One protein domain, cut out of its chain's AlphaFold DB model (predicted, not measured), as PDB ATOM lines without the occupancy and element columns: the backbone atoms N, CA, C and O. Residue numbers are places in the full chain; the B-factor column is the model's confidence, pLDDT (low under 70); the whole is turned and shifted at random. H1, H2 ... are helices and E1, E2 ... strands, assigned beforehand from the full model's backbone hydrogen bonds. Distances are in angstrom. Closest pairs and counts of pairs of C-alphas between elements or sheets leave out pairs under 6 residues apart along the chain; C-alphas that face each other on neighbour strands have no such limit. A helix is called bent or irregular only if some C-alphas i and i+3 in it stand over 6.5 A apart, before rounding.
ATOM      1  N   ALA A  63      62.753 -30.309  -3.093       89.69
ATOM      2  CA  ALA A  63      63.161 -31.561  -3.717       89.69
ATOM      3  C   ALA A  63      63.145 -32.745  -2.723       89.69
ATOM      4  O   ALA A  63      62.938 -33.885  -3.159       89.69
ATOM      5  N   ASP A  64      63.291 -32.502  -1.407       91.00
ATOM      6  CA  ASP A  64      63.115 -33.525  -0.360       91.00
ATOM      7  C   ASP A  64      61.614 -33.800  -0.146       91.00
ATOM      8  O   ASP A  64      60.802 -32.909   0.112       91.00
ATOM      9  N   GLU A  65      61.234 -35.075  -0.239       93.44
ATOM     10  CA  GLU A  65      59.863 -35.533  -0.019       93.44
ATOM     11  C   GLU A  65      59.309 -35.145   1.359       93.44
ATOM     12  O   GLU A  65      58.140 -34.769   1.457       93.44
ATOM     13  N   ARG A  66      60.118 -35.208   2.420       93.44
ATOM     14  CA  ARG A  66      59.686 -34.865   3.781       93.44
ATOM     15  C   ARG A  66      59.296 -33.396   3.875       93.44
ATOM     16  O   ARG A  66      58.253 -33.084   4.443       93.44
ATOM     17  N   ASN A  67      60.074 -32.506   3.262       94.38
ATOM     18  CA  ASN A  67      59.775 -31.075   3.232       94.38
ATOM     19  C   ASN A  67      58.513 -30.787   2.411       94.38
ATOM     20  O   ASN A  67      57.653 -30.034   2.863       94.38
ATOM     21  N   ALA A  68      58.346 -31.454   1.263       94.12
ATOM     22  CA  ALA A  68      57.133 -31.353   0.453       94.12
ATOM     23  C   ALA A  68      55.872 -31.815   1.213       94.12
ATOM     24  O   ALA A  68      54.827 -31.164   1.147       94.12
ATOM     25  N   ARG A  69      55.960 -32.912   1.982       93.12
ATOM     26  CA  ARG A  69      54.858 -33.395   2.836       93.12
ATOM     27  C   ARG A  69      54.566 -32.437   3.997       93.12
ATOM     28  O   ARG A  69      53.396 -32.244   4.335       93.12
ATOM     29  N   THR A  70      55.584 -31.798   4.575       92.44
ATOM     30  CA  THR A  70      55.400 -30.758   5.603       92.44
ATOM     31  C   THR A  70      54.729 -29.508   5.037       92.44
ATOM     32  O   THR A  70      53.801 -28.997   5.660       92.44
ATOM     33  N   LEU A  71      55.112 -29.059   3.836       92.31
ATOM     34  CA  LEU A  71      54.422 -27.965   3.151       92.31
ATOM     35  C   LEU A  71      52.950 -28.323   2.895       92.31
ATOM     36  O   LEU A  71      52.060 -27.542   3.220       92.31
ATOM     37  N   ALA A  72      52.681 -29.533   2.395       91.00
ATOM     38  CA  ALA A  72      51.318 -30.028   2.204       91.00
ATOM     39  C   ALA A  72      50.503 -30.026   3.511       91.00
ATOM     40  O   ALA A  72      49.323 -29.687   3.492       91.00
ATOM     41  N   LYS A  73      51.119 -30.372   4.651       89.00
ATOM     42  CA  LYS A  73      50.488 -30.273   5.978       89.00
ATOM     43  C   LYS A  73      50.182 -28.820   6.358       89.00
ATOM     44  O   LYS A  73      49.072 -28.548   6.800       89.00
ATOM     45  N   LEU A  74      51.145 -27.914   6.181       87.94
ATOM     46  CA  LEU A  74      51.015 -26.495   6.529       87.94
ATOM     47  C   LEU A  74      49.857 -25.824   5.778       87.94
ATOM     48  O   LEU A  74      49.128 -25.029   6.355       87.94
ATOM     49  N   LEU A  75      49.655 -26.189   4.510       88.94
ATOM     50  CA  LEU A  75      48.594 -25.646   3.658       88.94
ATOM     51  C   LEU A  75      47.197 -26.244   3.942       88.94
ATOM     52  O   LEU A  75      46.274 -26.034   3.159       88.94
ATOM     53  N   GLY A  76      47.025 -26.991   5.040       81.12
ATOM     54  CA  GLY A  76      45.746 -27.604   5.428       81.12
ATOM     55  C   GLY A  76      45.489 -28.990   4.823       81.12
ATOM     56  O   GLY A  76      44.374 -29.499   4.901       81.12
ATOM     57  N   GLY A  77      46.512 -29.623   4.239       83.56
ATOM     58  CA  GLY A  77      46.410 -30.915   3.559       83.56
ATOM     59  C   GLY A  77      46.123 -30.789   2.059       83.56
ATOM     60  O   GLY A  77      45.707 -29.751   1.569       83.56
ATOM     61  N   VAL A  78      46.364 -31.860   1.306       85.56
ATOM     62  CA  VAL A  78      46.088 -31.969  -0.135       85.56
ATOM     63  C   VAL A  78      44.968 -32.977  -0.360       85.56
ATOM     64  O   VAL A  78      45.064 -34.119   0.096       85.56
ATOM     65  N   ILE A  79      43.926 -32.537  -1.070       86.88
ATOM     66  CA  ILE A  79      42.792 -33.357  -1.505       86.88
ATOM     67  C   ILE A  79      42.602 -33.127  -2.995       86.88
ATOM     68  O   ILE A  79      42.208 -32.046  -3.432       86.88
ATOM     69  N   ASP A  80      42.910 -34.156  -3.763       82.81
ATOM     70  CA  ASP A  80      43.084 -34.102  -5.210       82.81
ATOM     71  C   ASP A  80      42.118 -35.023  -5.974       82.81
ATOM     72  O   ASP A  80      42.158 -35.077  -7.202       82.81
ATOM     73  N   SER A  81      41.238 -35.720  -5.251       76.31
ATOM     74  CA  SER A  81      40.218 -36.623  -5.783       76.31
ATOM     75  C   SER A  81      38.815 -36.157  -5.393       76.31
ATOM     76  O   SER A  81      38.627 -35.582  -4.322       76.31
ATOM     77  N   GLY A  82      37.840 -36.437  -6.264       79.44
ATOM     78  CA  GLY A  82      36.435 -36.088  -6.053       79.44
ATOM     79  C   GLY A  82      36.072 -34.663  -6.486       79.44
ATOM     80  O   GLY A  82      36.690 -34.106  -7.400       79.44
ATOM     81  N   SER A  83      35.030 -34.108  -5.869       81.12
ATOM     82  CA  SER A  83      34.475 -32.791  -6.199       81.12
ATOM     83  C   SER A  83      35.040 -31.701  -5.287       81.12
ATOM     84  O   SER A  83      35.477 -31.950  -4.165       81.12
ATOM     85  N   VAL A  84      35.023 -30.452  -5.758       80.31
ATOM     86  CA  VAL A  84      35.354 -29.303  -4.902       80.31
ATOM     87  C   VAL A  84      34.326 -29.202  -3.774       80.31
ATOM     88  O   VAL A  84      33.140 -29.023  -4.043       80.31
ATOM     89  N   GLY A  85      34.797 -29.276  -2.528       81.56
ATOM     90  CA  GLY A  85      33.955 -29.315  -1.329       81.56
ATOM     91  C   GLY A  85      34.117 -30.591  -0.506       81.56
ATOM     92  O   GLY A  85      33.828 -30.568   0.687       81.56
ATOM     93  N   ASP A  86      34.691 -31.651  -1.083       84.31
ATOM     94  CA  ASP A  86      34.945 -32.914  -0.375       84.31
ATOM     95  C   ASP A  86      35.866 -32.735   0.845       84.31
ATOM     96  O   ASP A  86      35.880 -33.575   1.738       84.31
ATOM     97  N   VAL A  87      36.613 -31.628   0.928       89.06
ATOM     98  CA  VAL A  87      37.428 -31.265   2.100       89.06
ATOM     99  C   VAL A  87      36.654 -31.292   3.421       89.06
ATOM    100  O   VAL A  87      37.228 -31.668   4.436       89.06
ATOM    101  N   HIS A  88      35.357 -30.973   3.409       89.25
ATOM    102  CA  HIS A  88      34.535 -30.894   4.622       89.25
ATOM    103  C   HIS A  88      34.131 -32.258   5.192       89.25
ATOM    104  O   HIS A  88      33.747 -32.343   6.354       89.25
ATOM    105  N   THR A  89      34.234 -33.330   4.402       87.50
ATOM    106  CA  THR A  89      33.822 -34.692   4.795       87.50
ATOM    107  C   THR A  89      35.000 -35.659   4.930       87.50
ATOM    108  O   THR A  89      34.813 -36.849   5.189       87.50
ATOM    109  N   ARG A  90      36.235 -35.178   4.750       86.94
ATOM    110  CA  ARG A  90      37.457 -35.987   4.815       86.94
ATOM    111  C   ARG A  90      38.127 -35.834   6.172       86.94
ATOM    112  O   ARG A  90      38.416 -34.730   6.598       86.94
ATOM    113  N   GLU A  91      38.480 -36.955   6.794       86.94
ATOM    114  CA  GLU A  91      39.124 -36.942   8.115       86.94
ATOM    115  C   GLU A  91      40.639 -36.685   8.053       86.94
ATOM    116  O   GLU A  91      41.201 -36.029   8.930       86.94
ATOM    117  N   ARG A  92      41.344 -37.219   7.042       87.62
ATOM    118  CA  ARG A  92      42.816 -37.149   6.951       87.62
ATOM    119  C   ARG A  92      43.313 -36.881   5.538       87.62
ATOM    120  O   ARG A  92      42.781 -37.402   4.558       87.62
ATOM    121  N   CYS A  93      44.394 -36.114   5.444       86.31
ATOM    122  CA  CYS A  93      45.097 -35.853   4.199       86.31
ATOM    123  C   CYS A  93      45.901 -37.083   3.769       86.31
ATOM    124  O   CYS A  93      46.710 -37.608   4.533       86.31
ATOM    125  N   VAL A  94      45.741 -37.496   2.512       80.81
ATOM    126  CA  VAL A  94      46.395 -38.698   1.977       80.81
ATOM    127  C   VAL A  94      47.909 -38.507   1.791       80.81
ATOM    128  O   VAL A  94      48.676 -39.453   1.940       80.81
ATOM    129  N   ILE A  95      48.364 -37.278   1.523       86.19
ATOM    130  CA  ILE A  95      49.787 -36.963   1.315       86.19
ATOM    131  C   ILE A  95      50.526 -36.723   2.637       86.19
ATOM    132  O   ILE A  95      51.618 -37.248   2.834       86.19
ATOM    133  N   SER A  96      49.981 -35.936   3.562       84.25
ATOM    134  CA  SER A  96      50.684 -35.630   4.817       84.25
ATOM    135  C   SER A  96      50.340 -36.582   5.964       84.25
ATOM    136  O   SER A  96      51.048 -36.608   6.968       84.25
ATOM    137  N   GLY A  97      49.238 -37.332   5.859       83.25
ATOM    138  CA  GLY A  97      48.674 -38.113   6.960       83.25
ATOM    139  C   GLY A  97      48.085 -37.257   8.088       83.25
ATOM    140  O   GLY A  97      47.643 -37.803   9.099       83.25
ATOM    141  N   ALA A  98      48.079 -35.929   7.972       84.12
ATOM    142  CA  ALA A  98      47.537 -35.048   9.002       84.12
ATOM    143  C   ALA A  98      45.996 -35.062   9.000       84.12
ATOM    144  O   ALA A  98      45.407 -35.284   7.937       84.12
ATOM    145  N   PRO A  99      45.337 -34.821  10.148       87.62
ATOM    146  CA  PRO A  99      43.908 -34.519  10.179       87.62
ATOM    147  C   PRO A  99      43.575 -33.325   9.275       87.62
ATOM    148  O   PRO A  99      44.362 -32.379   9.195       87.62
ATOM    149  N   ILE A 100      42.434 -33.377   8.592       88.06
ATOM    150  CA  ILE A 100      41.893 -32.238   7.842       88.06
ATOM    151  C   ILE A 100      40.876 -31.546   8.741       88.06
ATOM    152  O   ILE A 100      39.861 -32.132   9.091       88.06
ATOM    153  N   ILE A 101      41.166 -30.300   9.114       89.69
ATOM    154  CA  ILE A 101      40.294 -29.482   9.959       89.69
ATOM    155  C   ILE A 101      40.036 -28.168   9.221       89.69
ATOM    156  O   ILE A 101      40.937 -27.327   9.115       89.69
ATOM    157  N   CYS A 102      38.826 -28.036   8.674       91.50
ATOM    158  CA  CYS A 102      38.280 -26.802   8.097       91.50
ATOM    159  C   CYS A 102      37.790 -25.854   9.200       91.50
ATOM    160  O   CYS A 102      37.572 -26.283  10.330       91.50
ATOM    161  N   ASP A 103      37.534 -24.591   8.863       91.38
ATOM    162  CA  ASP A 103      36.942 -23.601   9.784       91.38
ATOM    163  C   ASP A 103      35.487 -23.915  10.204       91.38
ATOM    164  O   ASP A 103      34.974 -23.327  11.154       91.38
ATOM    165  N   ALA A 116      45.638 -22.735  12.070       85.56
ATOM    166  CA  ALA A 116      45.839 -21.361  11.632       85.56
ATOM    167  C   ALA A 116      45.353 -21.101  10.194       85.56
ATOM    168  O   ALA A 116      45.379 -21.985   9.324       85.56
ATOM    169  N   PHE A 117      44.949 -19.858   9.939       90.31
ATOM    170  CA  PHE A 117      44.710 -19.374   8.584       90.31
ATOM    171  C   PHE A 117      46.019 -19.348   7.786       90.31
ATOM    172  O   PHE A 117      47.078 -18.992   8.303       90.31
ATOM    173  N   VAL A 118      45.930 -19.695   6.507       90.88
ATOM    174  CA  VAL A 118      47.007 -19.563   5.527       90.88
ATOM    175  C   VAL A 118      46.752 -18.277   4.757       90.88
ATOM    176  O   VAL A 118      45.804 -18.192   3.978       90.88
ATOM    177  N   THR A 119      47.572 -17.261   5.006       91.50
ATOM    178  CA  THR A 119      47.373 -15.918   4.459       91.50
ATOM    179  C   THR A 119      48.403 -15.595   3.379       91.50
ATOM    180  O   THR A 119      49.549 -16.036   3.429       91.50
ATOM    181  N   GLY A 120      47.991 -14.812   2.388       93.06
ATOM    182  CA  GLY A 120      48.885 -14.222   1.394       93.06
ATOM    183  C   GLY A 120      48.272 -12.961   0.800       93.06
ATOM    184  O   GLY A 120      47.074 -12.721   0.957       93.06
ATOM    185  N   TYR A 121      49.077 -12.143   0.127       93.88
ATOM    186  CA  TYR A 121      48.600 -10.930  -0.536       93.88
ATOM    187  C   TYR A 121      48.432 -11.171  -2.036       93.88
ATOM    188  O   TYR A 121      49.407 -11.447  -2.727       93.88
ATOM    189  N   ASN A 122      47.204 -11.053  -2.553       90.69
ATOM    190  CA  ASN A 122      46.856 -11.367  -3.944       90.69
ATOM    191  C   ASN A 122      47.161 -12.834  -4.333       90.69
ATOM    192  O   ASN A 122      47.350 -13.178  -5.506       90.69
ATOM    193  N   SER A 123      47.171 -13.725  -3.340       91.00
ATOM    194  CA  SER A 123      47.556 -15.134  -3.479       91.00
ATOM    195  C   SER A 123      46.561 -15.963  -4.291       91.00
ATOM    196  O   SER A 123      46.917 -17.002  -4.861       91.00
ATOM    197  N   ASN A 124      45.313 -15.498  -4.415       88.88
ATOM    198  CA  ASN A 124      44.309 -16.128  -5.272       88.88
ATOM    199  C   ASN A 124      44.686 -16.079  -6.756       88.88
ATOM    200  O   ASN A 124      44.228 -16.936  -7.518       88.88
ATOM    201  N   GLN A 125      45.474 -15.083  -7.173       87.12
ATOM    202  CA  GLN A 125      45.866 -14.905  -8.568       87.12
ATOM    203  C   GLN A 125      47.066 -15.769  -8.955       87.12
ATOM    204  O   GLN A 125      47.068 -16.309 -10.058       87.12
ATOM    205  N   TYR A 126      48.046 -15.939  -8.062       89.81
ATOM    206  CA  TYR A 126      49.319 -16.586  -8.393       89.81
ATOM    207  C   TYR A 126      49.701 -17.711  -7.417       89.81
ATOM    208  O   TYR A 126      49.744 -18.874  -7.822       89.81
ATOM    209  N   ASP A 127      49.915 -17.415  -6.132       91.81
ATOM    210  CA  ASP A 127      50.555 -18.352  -5.191       91.81
ATOM    211  C   ASP A 127      49.776 -19.655  -4.997       91.81
ATOM    212  O   ASP A 127      50.331 -20.744  -5.131       91.81
ATOM    213  N   THR A 128      48.466 -19.568  -4.745       93.75
ATOM    214  CA  THR A 128      47.608 -20.756  -4.552       93.75
ATOM    215  C   THR A 128      47.591 -21.655  -5.788       93.75
ATOM    216  O   THR A 128      47.548 -22.880  -5.677       93.75
ATOM    217  N   THR A 129      47.667 -21.050  -6.974       93.19
ATOM    218  CA  THR A 129      47.742 -21.742  -8.261       93.19
ATOM    219  C   THR A 129      49.082 -22.457  -8.419       93.19
ATOM    220  O   THR A 129      49.106 -23.651  -8.719       93.19
ATOM    221  N   MET A 130      50.190 -21.755  -8.168       94.44
ATOM    222  CA  MET A 130      51.543 -22.304  -8.284       94.44
ATOM    223  C   MET A 130      51.815 -23.408  -7.257       94.44
ATOM    224  O   MET A 130      52.387 -24.441  -7.604       94.44
ATOM    225  N   LEU A 131      51.348 -23.247  -6.017       95.12
ATOM    226  CA  LEU A 131      51.475 -24.259  -4.967       95.12
ATOM    227  C   LEU A 131      50.645 -25.514  -5.273       95.12
ATOM    228  O   LEU A 131      51.127 -26.632  -5.081       95.12
ATOM    229  N   ALA A 132      49.424 -25.353  -5.794       94.88
ATOM    230  CA  ALA A 132      48.592 -26.485  -6.202       94.88
ATOM    231  C   ALA A 132      49.204 -27.241  -7.393       94.88
ATOM    232  O   ALA A 132      49.200 -28.475  -7.403       94.88
ATOM    233  N   LEU A 133      49.786 -26.521  -8.364       95.06
ATOM    234  CA  LEU A 133      50.545 -27.119  -9.467       95.06
ATOM    235  C   LEU A 133      51.737 -27.909  -8.949       95.06
ATOM    236  O   LEU A 133      51.846 -29.091  -9.272       95.06
ATOM    237  N   TYR A 134      52.570 -27.294  -8.104       96.25
ATOM    238  CA  TYR A 134      53.729 -27.956  -7.511       96.25
ATOM    239  C   TYR A 134      53.325 -29.270  -6.834       96.25
ATOM    240  O   TYR A 134      53.907 -30.304  -7.141       96.25
ATOM    241  N   LEU A 135      52.291 -29.277  -5.986       95.12
ATOM    242  CA  LEU A 135      51.855 -30.502  -5.301       95.12
ATOM    243  C   LEU A 135      51.254 -31.537  -6.259       95.12
ATOM    244  O   LEU A 135      51.493 -32.732  -6.077       95.12
ATOM    245  N   SER A 136      50.540 -31.098  -7.301       93.75
ATOM    246  CA  SER A 136      49.998 -31.994  -8.333       93.75
ATOM    247  C   SER A 136      51.085 -32.678  -9.170       93.75
ATOM    248  O   SER A 136      50.892 -33.813  -9.605       93.75
ATOM    249  N   LEU A 137      52.220 -32.000  -9.378       94.38
ATOM    250  CA  LEU A 137      53.392 -32.531 -10.074       94.38
ATOM    251  C   LEU A 137      54.260 -33.370  -9.130       94.38
ATOM    252  O   LEU A 137      54.785 -34.410  -9.525       94.38
ATOM    253  N   ARG A 138      54.395 -32.931  -7.872       94.81
ATOM    254  CA  ARG A 138      55.264 -33.544  -6.864       94.81
ATOM    255  C   ARG A 138      54.758 -34.893  -6.396       94.81
ATOM    256  O   ARG A 138      55.583 -35.731  -6.058       94.81
ATOM    257  N   PHE A 139      53.453 -35.127  -6.358       93.06
ATOM    258  CA  PHE A 139      52.879 -36.413  -5.966       93.06
ATOM    259  C   PHE A 139      52.049 -36.963  -7.116       93.06
ATOM    260  O   PHE A 139      51.263 -36.213  -7.665       93.06
ATOM    261  N   ASP A 140      52.176 -38.239  -7.492       89.12
ATOM    262  CA  ASP A 140      51.287 -38.868  -8.490       89.12
ATOM    263  C   ASP A 140      49.907 -39.224  -7.893       89.12
ATOM    264  O   ASP A 140      49.678 -39.010  -6.705       89.12
ATOM    265  N   GLU A 141      48.966 -39.745  -8.691       84.62
ATOM    266  CA  GLU A 141      47.614 -40.135  -8.222       84.62
ATOM    267  C   GLU A 141      47.636 -41.244  -7.153       84.62
ATOM    268  O   GLU A 141      46.674 -41.439  -6.416       84.62
ATOM    269  N   SER A 142      48.750 -41.976  -7.048       85.62
ATOM    270  CA  SER A 142      49.000 -42.956  -5.986       85.62
ATOM    271  C   SER A 142      49.738 -42.347  -4.784       85.62
ATOM    272  O   SER A 142      50.203 -43.083  -3.916       85.62
ATOM    273  N   ASN A 143      49.860 -41.017  -4.723       84.81
ATOM    274  CA  ASN A 143      50.538 -40.239  -3.681       84.81
ATOM    275  C   ASN A 143      52.045 -40.521  -3.541       84.81
ATOM    276  O   ASN A 143      52.641 -40.270  -2.485       84.81
ATOM    277  N   ARG A 144      52.682 -41.029  -4.604       88.75
ATOM    278  CA  ARG A 144      54.135 -41.252  -4.640       88.75
ATOM    279  C   ARG A 144      54.849 -39.997  -5.111       88.75
ATOM    280  O   ARG A 144      54.426 -39.379  -6.087       88.75
ATOM    281  N   ALA A 145      55.941 -39.648  -4.438       91.94
ATOM    282  CA  ALA A 145      56.727 -38.474  -4.784       91.94
ATOM    283  C   ALA A 145      57.407 -38.620  -6.160       91.94
ATOM    284  O   ALA A 145      57.914 -39.686  -6.518       91.94
ATOM    285  N   ARG A 146      57.433 -37.530  -6.924       93.50
ATOM    286  CA  ARG A 146      58.064 -37.382  -8.236       93.50
ATOM    287  C   ARG A 146      59.018 -36.185  -8.213       93.50
ATOM    288  O   ARG A 146      58.732 -35.199  -7.536       93.50
ATOM    289  N   PRO A 147      60.151 -36.234  -8.930       90.50
ATOM    290  CA  PRO A 147      61.000 -35.059  -9.102       90.50
ATOM    291  C   PRO A 147      60.231 -33.917  -9.778       90.50
ATOM    292  O   PRO A 147      59.519 -34.148 -10.752       90.50
ATOM    293  N   VAL A 148      60.390 -32.703  -9.255       93.56
ATOM    294  CA  VAL A 148      59.893 -31.449  -9.842       93.56
ATOM    295  C   VAL A 148      61.063 -30.480  -9.829       93.56
ATOM    296  O   VAL A 148      61.790 -30.434  -8.836       93.56
ATOM    297  N   THR A 149      61.252 -29.749 -10.920       91.56
ATOM    298  CA  THR A 149      62.375 -28.813 -11.106       91.56
ATOM    299  C   THR A 149      61.903 -27.363 -11.014       91.56
ATOM    300  O   THR A 149      60.734 -27.062 -11.279       91.56
ATOM    301  N   ALA A 150      62.798 -26.454 -10.632       89.38
ATOM    302  CA  ALA A 150      62.522 -25.021 -10.603       89.38
ATOM    303  C   ALA A 150      62.214 -24.485 -12.013       89.38
ATOM    304  O   ALA A 150      61.278 -23.702 -12.174       89.38
ATOM    305  N   ALA A 151      62.912 -24.977 -13.042       88.06
ATOM    306  CA  ALA A 151      62.682 -24.653 -14.447       88.06
ATOM    307  C   ALA A 151      61.262 -25.019 -14.912       88.06
ATOM    308  O   ALA A 151      60.596 -24.202 -15.543       88.06
ATOM    309  N   GLN A 152      60.755 -26.202 -14.536       92.56
ATOM    310  CA  GLN A 152      59.363 -26.591 -14.821       92.56
ATOM    311  C   GLN A 152      58.358 -25.640 -14.161       92.56
ATOM    312  O   GLN A 152      57.377 -25.230 -14.782       92.56
ATOM    313  N   MET A 153      58.590 -25.258 -12.902       93.00
ATOM    314  CA  MET A 153      57.718 -24.295 -12.223       93.00
ATOM    315  C   MET A 153      57.801 -22.905 -12.871       93.00
ATOM    316  O   MET A 153      56.782 -22.219 -12.980       93.00
ATOM    317  N   ARG A 154      58.983 -22.495 -13.347       89.31
ATOM    318  CA  ARG A 154      59.174 -21.227 -14.059       89.31
ATOM    319  C   ARG A 154      58.430 -21.197 -15.393       89.31
ATOM    320  O   ARG A 154      57.760 -20.209 -15.667       89.31
ATOM    321  N   GLU A 155      58.451 -22.286 -16.161       90.94
ATOM    322  CA  GLU A 155      57.692 -22.404 -17.414       90.94
ATOM    323  C   GLU A 155      56.185 -22.179 -17.189       90.94
ATOM    324  O   GLU A 155      55.545 -21.419 -17.917       90.94
ATOM    325  N   HIS A 156      55.620 -22.771 -16.129       91.81
ATOM    326  CA  HIS A 156      54.225 -22.533 -15.750       91.81
ATOM    327  C   HIS A 156      53.959 -21.077 -15.343       91.81
ATOM    328  O   HIS A 156      52.927 -20.519 -15.726       91.81
ATOM    329  N   SER A 157      54.880 -20.456 -14.601       89.88
ATOM    330  CA  SER A 157      54.800 -19.038 -14.231       89.88
ATOM    331  C   SER A 157      54.783 -18.132 -15.466       89.88
ATOM    332  O   SER A 157      53.860 -17.333 -15.642       89.88
ATOM    333  N   ASP A 158      55.738 -18.309 -16.381       87.38
ATOM    334  CA  ASP A 158      55.844 -17.501 -17.595       87.38
ATOM    335  C   ASP A 158      54.625 -17.712 -18.512       87.38
ATOM    336  O   ASP A 158      54.077 -16.746 -19.052       87.38
ATOM    337  N   ALA A 159      54.117 -18.946 -18.619       88.00
ATOM    338  CA  ALA A 159      52.884 -19.248 -19.346       88.00
ATOM    339  C   ALA A 159      51.654 -18.552 -18.734       88.00
ATOM    340  O   ALA A 159      50.785 -18.072 -19.468       88.00
ATOM    341  N   MET A 160      51.578 -18.463 -17.404       87.62
ATOM    342  CA  MET A 160      50.508 -17.761 -16.692       87.62
ATOM    343  C   MET A 160      50.554 -16.246 -16.948       87.62
ATOM    344  O   MET A 160      49.525 -15.644 -17.269       87.62
ATOM    345  N   PHE A 161      51.738 -15.627 -16.896       83.25
ATOM    346  CA  PHE A 161      51.907 -14.208 -17.231       83.25
ATOM    347  C   PHE A 161      51.640 -13.920 -18.714       83.25
ATOM    348  O   PHE A 161      51.039 -12.895 -19.040       83.25
ATOM    349  N   ALA A 162      52.048 -14.814 -19.618       81.12
ATOM    350  CA  ALA A 162      51.768 -14.695 -21.048       81.12
ATOM    351  C   ALA A 162      50.262 -14.779 -21.342       81.12
ATOM    352  O   ALA A 162      49.747 -14.001 -22.144       81.12
ATOM    353  N   LEU A 163      49.547 -15.679 -20.659       78.12
ATOM    354  CA  LEU A 163      48.094 -15.809 -20.742       78.12
ATOM    355  C   LEU A 163      47.388 -14.505 -20.317       78.12
ATOM    356  O   LEU A 163      46.516 -14.020 -21.034       78.12
ATOM    357  N   ASN A 164      47.825 -13.889 -19.216       70.31
ATOM    358  CA  ASN A 164      47.261 -12.634 -18.701       70.31
ATOM    359  C   ASN A 164      47.501 -11.416 -19.629       70.31
ATOM    360  O   ASN A 164      46.802 -10.408 -19.536       70.31
ATOM    361  N   LYS A 165      48.484 -11.492 -20.541       69.38
ATOM    362  CA  LYS A 165      48.808 -10.431 -21.515       69.38
ATOM    363  C   LYS A 165      48.006 -10.510 -22.827       69.38
ATOM    364  O   LYS A 165      48.145  -9.608 -23.653       69.38
ATOM    365  N   ARG A 166      47.191 -11.550 -23.045       66.50
ATOM    366  CA  ARG A 166      46.373 -11.713 -24.266       66.50
ATOM    367  C   ARG A 166      45.222 -10.699 -24.338       66.50
ATOM    368  O   ARG A 166      44.851 -10.116 -23.324       66.50
ATOM    369  N   GLU A 167      44.653 -10.479 -25.527       55.81
ATOM    370  CA  GLU A 167      43.551  -9.516 -25.737       55.81
ATOM    371  C   GLU A 167      42.296  -9.833 -24.905       55.81
ATOM    372  O   GLU A 167      41.611  -8.914 -24.463       55.81
ATOM    373  N   ASP A 168      42.035 -11.115 -24.631       60.62
ATOM    374  CA  ASP A 168      40.933 -11.605 -23.796       60.62
ATOM    375  C   ASP A 168      41.211 -11.506 -22.280       60.62
ATOM    376  O   ASP A 168      40.286 -11.658 -21.483       60.62
ATOM    377  N   ARG A 169      42.468 -11.231 -21.884       63.44
ATOM    378  CA  ARG A 169      42.976 -11.079 -20.501       63.44
ATOM    379  C   ARG A 169      42.323 -12.011 -19.461       63.44
ATOM    380  O   ARG A 169      41.789 -11.529 -18.455       63.44
ATOM    381  N   PRO A 170      42.345 -13.340 -19.652       68.06
ATOM    382  CA  PRO A 170      41.820 -14.255 -18.652       68.06
ATOM    383  C   PRO A 170      42.629 -14.150 -17.350       68.06
ATOM    384  O   PRO A 170      43.854 -14.051 -17.359       68.06
ATOM    385  N   SER A 171      41.919 -14.187 -16.219       74.75
ATOM    386  CA  SER A 171      42.502 -14.128 -14.871       74.75
ATOM    387  C   SER A 171      43.530 -15.242 -14.655       74.75
ATOM    388  O   SER A 171      43.289 -16.391 -15.037       74.75
ATOM    389  N   MET A 172      44.639 -14.944 -13.970       82.50
ATOM    390  CA  MET A 172      45.674 -15.936 -13.641       82.50
ATOM    391  C   MET A 172      45.119 -17.080 -12.777       82.50
ATOM    392  O   MET A 172      45.493 -18.240 -12.949       82.50
ATOM    393  N   SER A 173      44.104 -16.794 -11.957       81.75
ATOM    394  CA  SER A 173      43.338 -17.803 -11.212       81.75
ATOM    395  C   SER A 173      42.673 -18.880 -12.089       81.75
ATOM    396  O   SER A 173      42.331 -19.950 -11.590       81.75
ATOM    397  N   SER A 174      42.459 -18.607 -13.382       85.31
ATOM    398  CA  SER A 174      41.841 -19.528 -14.348       85.31
ATOM    399  C   SER A 174      42.865 -20.378 -15.107       85.31
ATOM    400  O   SER A 174      42.476 -21.236 -15.904       85.31
ATOM    401  N   TYR A 175      44.165 -20.176 -14.858       90.69
ATOM    402  CA  TYR A 175      45.251 -20.871 -15.550       90.69
ATOM    403  C   TYR A 175      45.127 -22.397 -15.468       90.69
ATOM    404  O   TYR A 175      45.302 -23.069 -16.478       90.69
ATOM    405  N   LEU A 176      44.750 -22.955 -14.311       90.56
ATOM    406  CA  LEU A 176      44.609 -24.411 -14.134       90.56
ATOM    407  C   LEU A 176      43.558 -25.008 -15.071       90.56
ATOM    408  O   LEU A 176      43.775 -26.071 -15.648       90.56
ATOM    409  N   SER A 177      42.442 -24.301 -15.252       86.81
ATOM    410  CA  SER A 177      41.390 -24.690 -16.189       86.81
ATOM    411  C   SER A 177      41.864 -24.561 -17.635       86.81
ATOM    412  O   SER A 177      41.622 -25.463 -18.431       86.81
ATOM    413  N   HIS A 178      42.580 -23.479 -17.969       85.19
ATOM    414  CA  HIS A 178      43.138 -23.257 -19.309       85.19
ATOM    415  C   HIS A 178      44.178 -24.316 -19.694       85.19
ATOM    416  O   HIS A 178      44.151 -24.842 -20.801       85.19
ATOM    417  N   ALA A 179      45.060 -24.668 -18.759       85.62
ATOM    418  CA  ALA A 179      46.064 -25.714 -18.919       85.62
ATOM    419  C   ALA A 179      45.469 -27.135 -18.854       85.62
ATOM    420  O   ALA A 179      46.198 -28.112 -18.998       85.62
ATOM    421  N   GLY A 180      44.162 -27.277 -18.592       87.12
ATOM    422  CA  GLY A 180      43.497 -28.573 -18.454       87.12
ATOM    423  C   GLY A 180      43.933 -29.382 -17.225       87.12
ATOM    424  O   GLY A 180      43.615 -30.569 -17.137       87.12
ATOM    425  N   ASN A 181      44.627 -28.773 -16.257       90.44
ATOM    426  CA  ASN A 181      45.118 -29.457 -15.063       90.44
ATOM    427  C   ASN A 181      44.021 -29.534 -13.988       90.44
ATOM    428  O   ASN A 181      44.003 -28.787 -13.006       90.44
ATOM    429  N   ARG A 182      43.086 -30.471 -14.189       90.56
ATOM    430  CA  ARG A 182      41.947 -30.696 -13.281       90.56
ATOM    431  C   ARG A 182      42.384 -31.044 -11.862       90.56
ATOM    432  O   ARG A 182      41.756 -30.587 -10.919       90.56
ATOM    433  N   ARG A 183      43.464 -31.809 -11.701       90.69
ATOM    434  CA  ARG A 183      43.940 -32.241 -10.382       90.69
ATOM    435  C   ARG A 183      44.420 -31.061  -9.543       90.69
ATOM    436  O   ARG A 183      43.967 -30.896  -8.416       90.69
ATOM    437  N   ALA A 184      45.266 -30.198 -10.110       92.62
ATOM    438  CA  ALA A 184      45.664 -28.957  -9.450       92.62
ATOM    439  C   ALA A 184      44.451 -28.053  -9.167       92.62
ATOM    440  O   ALA A 184      44.365 -27.459  -8.092       92.62
ATOM    441  N   ALA A 185      43.488 -27.975 -10.096       92.12
ATOM    442  CA  ALA A 185      42.261 -27.201  -9.896       92.12
ATOM    443  C   ALA A 185      41.422 -27.722  -8.716       92.12
ATOM    444  O   ALA A 185      40.931 -26.916  -7.926       92.12
ATOM    445  N   THR A 186      41.310 -29.043  -8.548       91.31
ATOM    446  CA  THR A 186      40.632 -29.674  -7.404       91.31
ATOM    447  C   THR A 186      41.365 -29.399  -6.092       91.31
ATOM    448  O   THR A 186      40.722 -28.986  -5.129       91.31
ATOM    449  N   ILE A 187      42.700 -29.536  -6.063       92.44
ATOM    450  CA  ILE A 187      43.521 -29.211  -4.880       92.44
ATOM    451  C   ILE A 187      43.266 -27.767  -4.446       92.44
ATOM    452  O   ILE A 187      42.879 -27.515  -3.304       92.44
ATOM    453  N   ARG A 188      43.410 -26.819  -5.380       93.12
ATOM    454  CA  ARG A 188      43.179 -25.396  -5.118       93.12
ATOM    455  C   ARG A 188      41.738 -25.129  -4.683       93.12
ATOM    456  O   ARG A 188      41.515 -24.377  -3.742       93.12
ATOM    457  N   GLY A 189      40.753 -25.734  -5.345       91.44
ATOM    458  CA  GLY A 189      39.340 -25.577  -5.002       91.44
ATOM    459  C   GLY A 189      39.021 -26.034  -3.577       91.44
ATOM    460  O   GLY A 189      38.295 -25.343  -2.865       91.44
ATOM    461  N   ASN A 190      39.602 -27.151  -3.135       91.81
ATOM    462  CA  ASN A 190      39.440 -27.663  -1.773       91.81
ATOM    463  C   ASN A 190      40.135 -26.781  -0.727       91.81
ATOM    464  O   ASN A 190      39.559 -26.540   0.331       91.81
ATOM    465  N   TRP A 191      41.311 -26.224  -1.032       92.44
ATOM    466  CA  TRP A 191      41.946 -25.219  -0.172       92.44
ATOM    467  C   TRP A 191      41.065 -23.993   0.044       92.44
ATOM    468  O   TRP A 191      40.823 -23.614   1.188       92.44
ATOM    469  N   LEU A 192      40.524 -23.417  -1.028       92.06
ATOM    470  CA  LEU A 192      39.650 -22.248  -0.921       92.06
ATOM    471  C   LEU A 192      38.330 -22.581  -0.207       92.06
ATOM    472  O   LEU A 192      37.861 -21.804   0.618       92.06
ATOM    473  N   SER A 193      37.755 -23.760  -0.464       91.00
ATOM    474  CA  SER A 193      36.519 -24.211   0.190       91.00
ATOM    475  C   SER A 193      36.697 -24.502   1.687       91.00
ATOM    476  O   SER A 193      35.736 -24.391   2.443       91.00
ATOM    477  N   SER A 194      37.913 -24.828   2.143       91.69
ATOM    478  CA  SER A 194      38.200 -25.117   3.561       91.69
ATOM    479  C   SER A 194      37.971 -23.937   4.512       91.69
ATOM    480  O   SER A 194      37.999 -24.132   5.724       91.69
ATOM    481  N   GLY A 195      37.837 -22.716   3.975       91.50
ATOM    482  CA  GLY A 195      37.713 -21.474   4.738       91.50
ATOM    483  C   GLY A 195      39.002 -21.002   5.420       91.50
ATOM    484  O   GLY A 195      39.029 -19.908   5.972       91.50
ATOM    485  N   ARG A 196      40.094 -21.778   5.345       91.12
ATOM    486  CA  ARG A 196      41.375 -21.457   5.996       91.12
ATOM    487  C   ARG A 196      42.356 -20.675   5.129       91.12
ATOM    488  O   ARG A 196      43.309 -20.125   5.670       91.12
ATOM    489  N   HIS A 197      42.158 -20.625   3.813       93.25
ATOM    490  CA  HIS A 197      43.004 -19.856   2.893       93.25
ATOM    491  C   HIS A 197      42.422 -18.460   2.694       93.25
ATOM    492  O   HIS A 197      41.283 -18.328   2.253       93.25
ATOM    493  N   LEU A 198      43.203 -17.432   3.024       92.69
ATOM    494  CA  LEU A 198      42.766 -16.041   3.046       92.69
ATOM    495  C   LEU A 198      43.657 -15.178   2.152       92.69
ATOM    496  O   LEU A 198      44.875 -15.115   2.332       92.69
ATOM    497  N   ASP A 199      43.037 -14.450   1.230       94.56
ATOM    498  CA  ASP A 199      43.718 -13.422   0.453       94.56
ATOM    499  C   ASP A 199      43.519 -12.042   1.091       94.56
ATOM    500  O   ASP A 199      42.445 -11.437   1.016       94.56
ATOM    501  N   VAL A 200      44.582 -11.533   1.718       95.25
ATOM    502  CA  VAL A 200      44.580 -10.278   2.481       95.25
ATOM    503  C   VAL A 200      44.221  -9.084   1.595       95.25
ATOM    504  O   VAL A 200      43.539  -8.170   2.057       95.25
ATOM    505  N   ALA A 201      44.577  -9.102   0.306       93.94
ATOM    506  CA  ALA A 201      44.256  -8.003  -0.609       93.94
ATOM    507  C   ALA A 201      42.736  -7.784  -0.735       93.94
ATOM    508  O   ALA A 201      42.272  -6.656  -0.887       93.94
ATOM    509  N   ARG A 202      41.938  -8.852  -0.614       92.81
ATOM    510  CA  ARG A 202      40.470  -8.818  -0.746       92.81
ATOM    511  C   ARG A 202      39.742  -8.314   0.501       92.81
ATOM    512  O   ARG A 202      38.529  -8.092   0.456       92.81
ATOM    513  N   LEU A 203      40.446  -8.139   1.618       92.56
ATOM    514  CA  LEU A 203      39.892  -7.518   2.826       92.56
ATOM    515  C   LEU A 203      39.768  -5.996   2.692       92.56
ATOM    516  O   LEU A 203      38.991  -5.381   3.415       92.56
TER     517      LEU A 203
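What this domain is: This is residues 63 to 103 and 116 to 203 of the 1255 residues of an uncharacterized protein of Gordonia sp. KTR9 (UniProt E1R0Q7). Two helices, H3 and H6, cross steeply in the middle of a cluster of helices, with H1 to one side of H3 and H4 to the other, while H5 makes a corner with H6 and short H2 touches the last residues of H6. A tiny two-stranded sheet, E1 beside E2, sits near the first residue of H3 and the last turn of H6, and short H7 runs on from it away from the helices. The printed part has 129 residues, with seven named helices and two named strands in the order H1, H2, E1, H3, H4, H5, H6, E2, H7; the sheet is parallel and the class is mostly helix. It is compact, with a radius of gyration of the C-alphas of 14.3 A, and spans 44 by 36 by 24 A.

How they stand to each other: The sheet pairs E1, residues 118 to 120, with E2, residues 197 to 199, parallel at 19 degrees; N 198 and O 118 are 2.9 A apart and N 120 and O 198 are 3.1 A apart, both within hydrogen-bond range. H7, residues 200 to 203, touches no helix; its closest C-alpha pair with E1 is Val 200 and Gly 120, 5.9 A. The hub is H3, residues 127 to 138, touching four helices. It touches H6, residues 182 to 193, with 13 pairs of C-alphas within 8 A, the closest those of Ala 132 and Ala 184 at 5.0 A, at a steep tilt of 47 degrees, opposite ways. H3 and H4, residues 150 to 164, form a helical hairpin: they touch, closest at the C-alphas of Tyr 134 and Met 153, 7.2 A, at a steep tilt of 43 degrees, opposite ways. H1, residues 65 to 74, only just touches H3, with 3 pairs of C-alphas within 8 A, the closest those of Ala 72 and Leu 135 at 7.5 A; the tilt of 37 degrees is only just steep, opposite ways. H5, residues 172 to 178, also only just touches H3, with 3 pairs, the closest those of Thr 129 and Ser 173 at 6.6 A. H5 and H4 touch, about perpendicular at 78 degrees, closest at the C-alphas of Met 160 and Met 172, 6.0 A. H5 and H6 touch only at the corner by their link, closest at the C-alphas of Leu 176 and Ala 185, 5.6 A. H2, residues 86 to 89, touches residues 190 to 193 of H6, closest at the C-alphas of Val 87 and Asn 190, 5.7 A. Among the pairs that stay apart are H1 and H4, and H4 and H6. In H1, H3, H4 and H6 every O i to N i+4 pair is within hydrogen-bond range; in H5 1 of 3 is, beside 3 of 4 O i to N i+3 pairs, and H2 and H7 are too short for an O i to N i+4 pair.

Where its parts are: H1 begins at C-alpha 65 (59.863, -35.533, -0.019) and is 14.2 A long. H4, the longest helix, measures 21.3 A, H3 16.0 A and H6 15.9 A. H5 is irregular: C-alphas 173 and 176 are 7.3 A apart. E1 begins at C-alpha 118 (47.007, -19.563, 5.527), and H7 ends at C-alpha 203 (39.892, -7.518, 2.826).

The domain as a whole: The two C-alphas farthest apart, those of Glu 91 and Glu 167, are 43.8 A apart. Residues 104 to 115 are not printed, in the link from H2 to E1; C-alphas 103 and 116 are 9.4 A apart across this cut. The links H1 to H2 and H3 to H4 are long. The mean pLDDT of the printed part is 87.9; residues 165 to 170 are under 70.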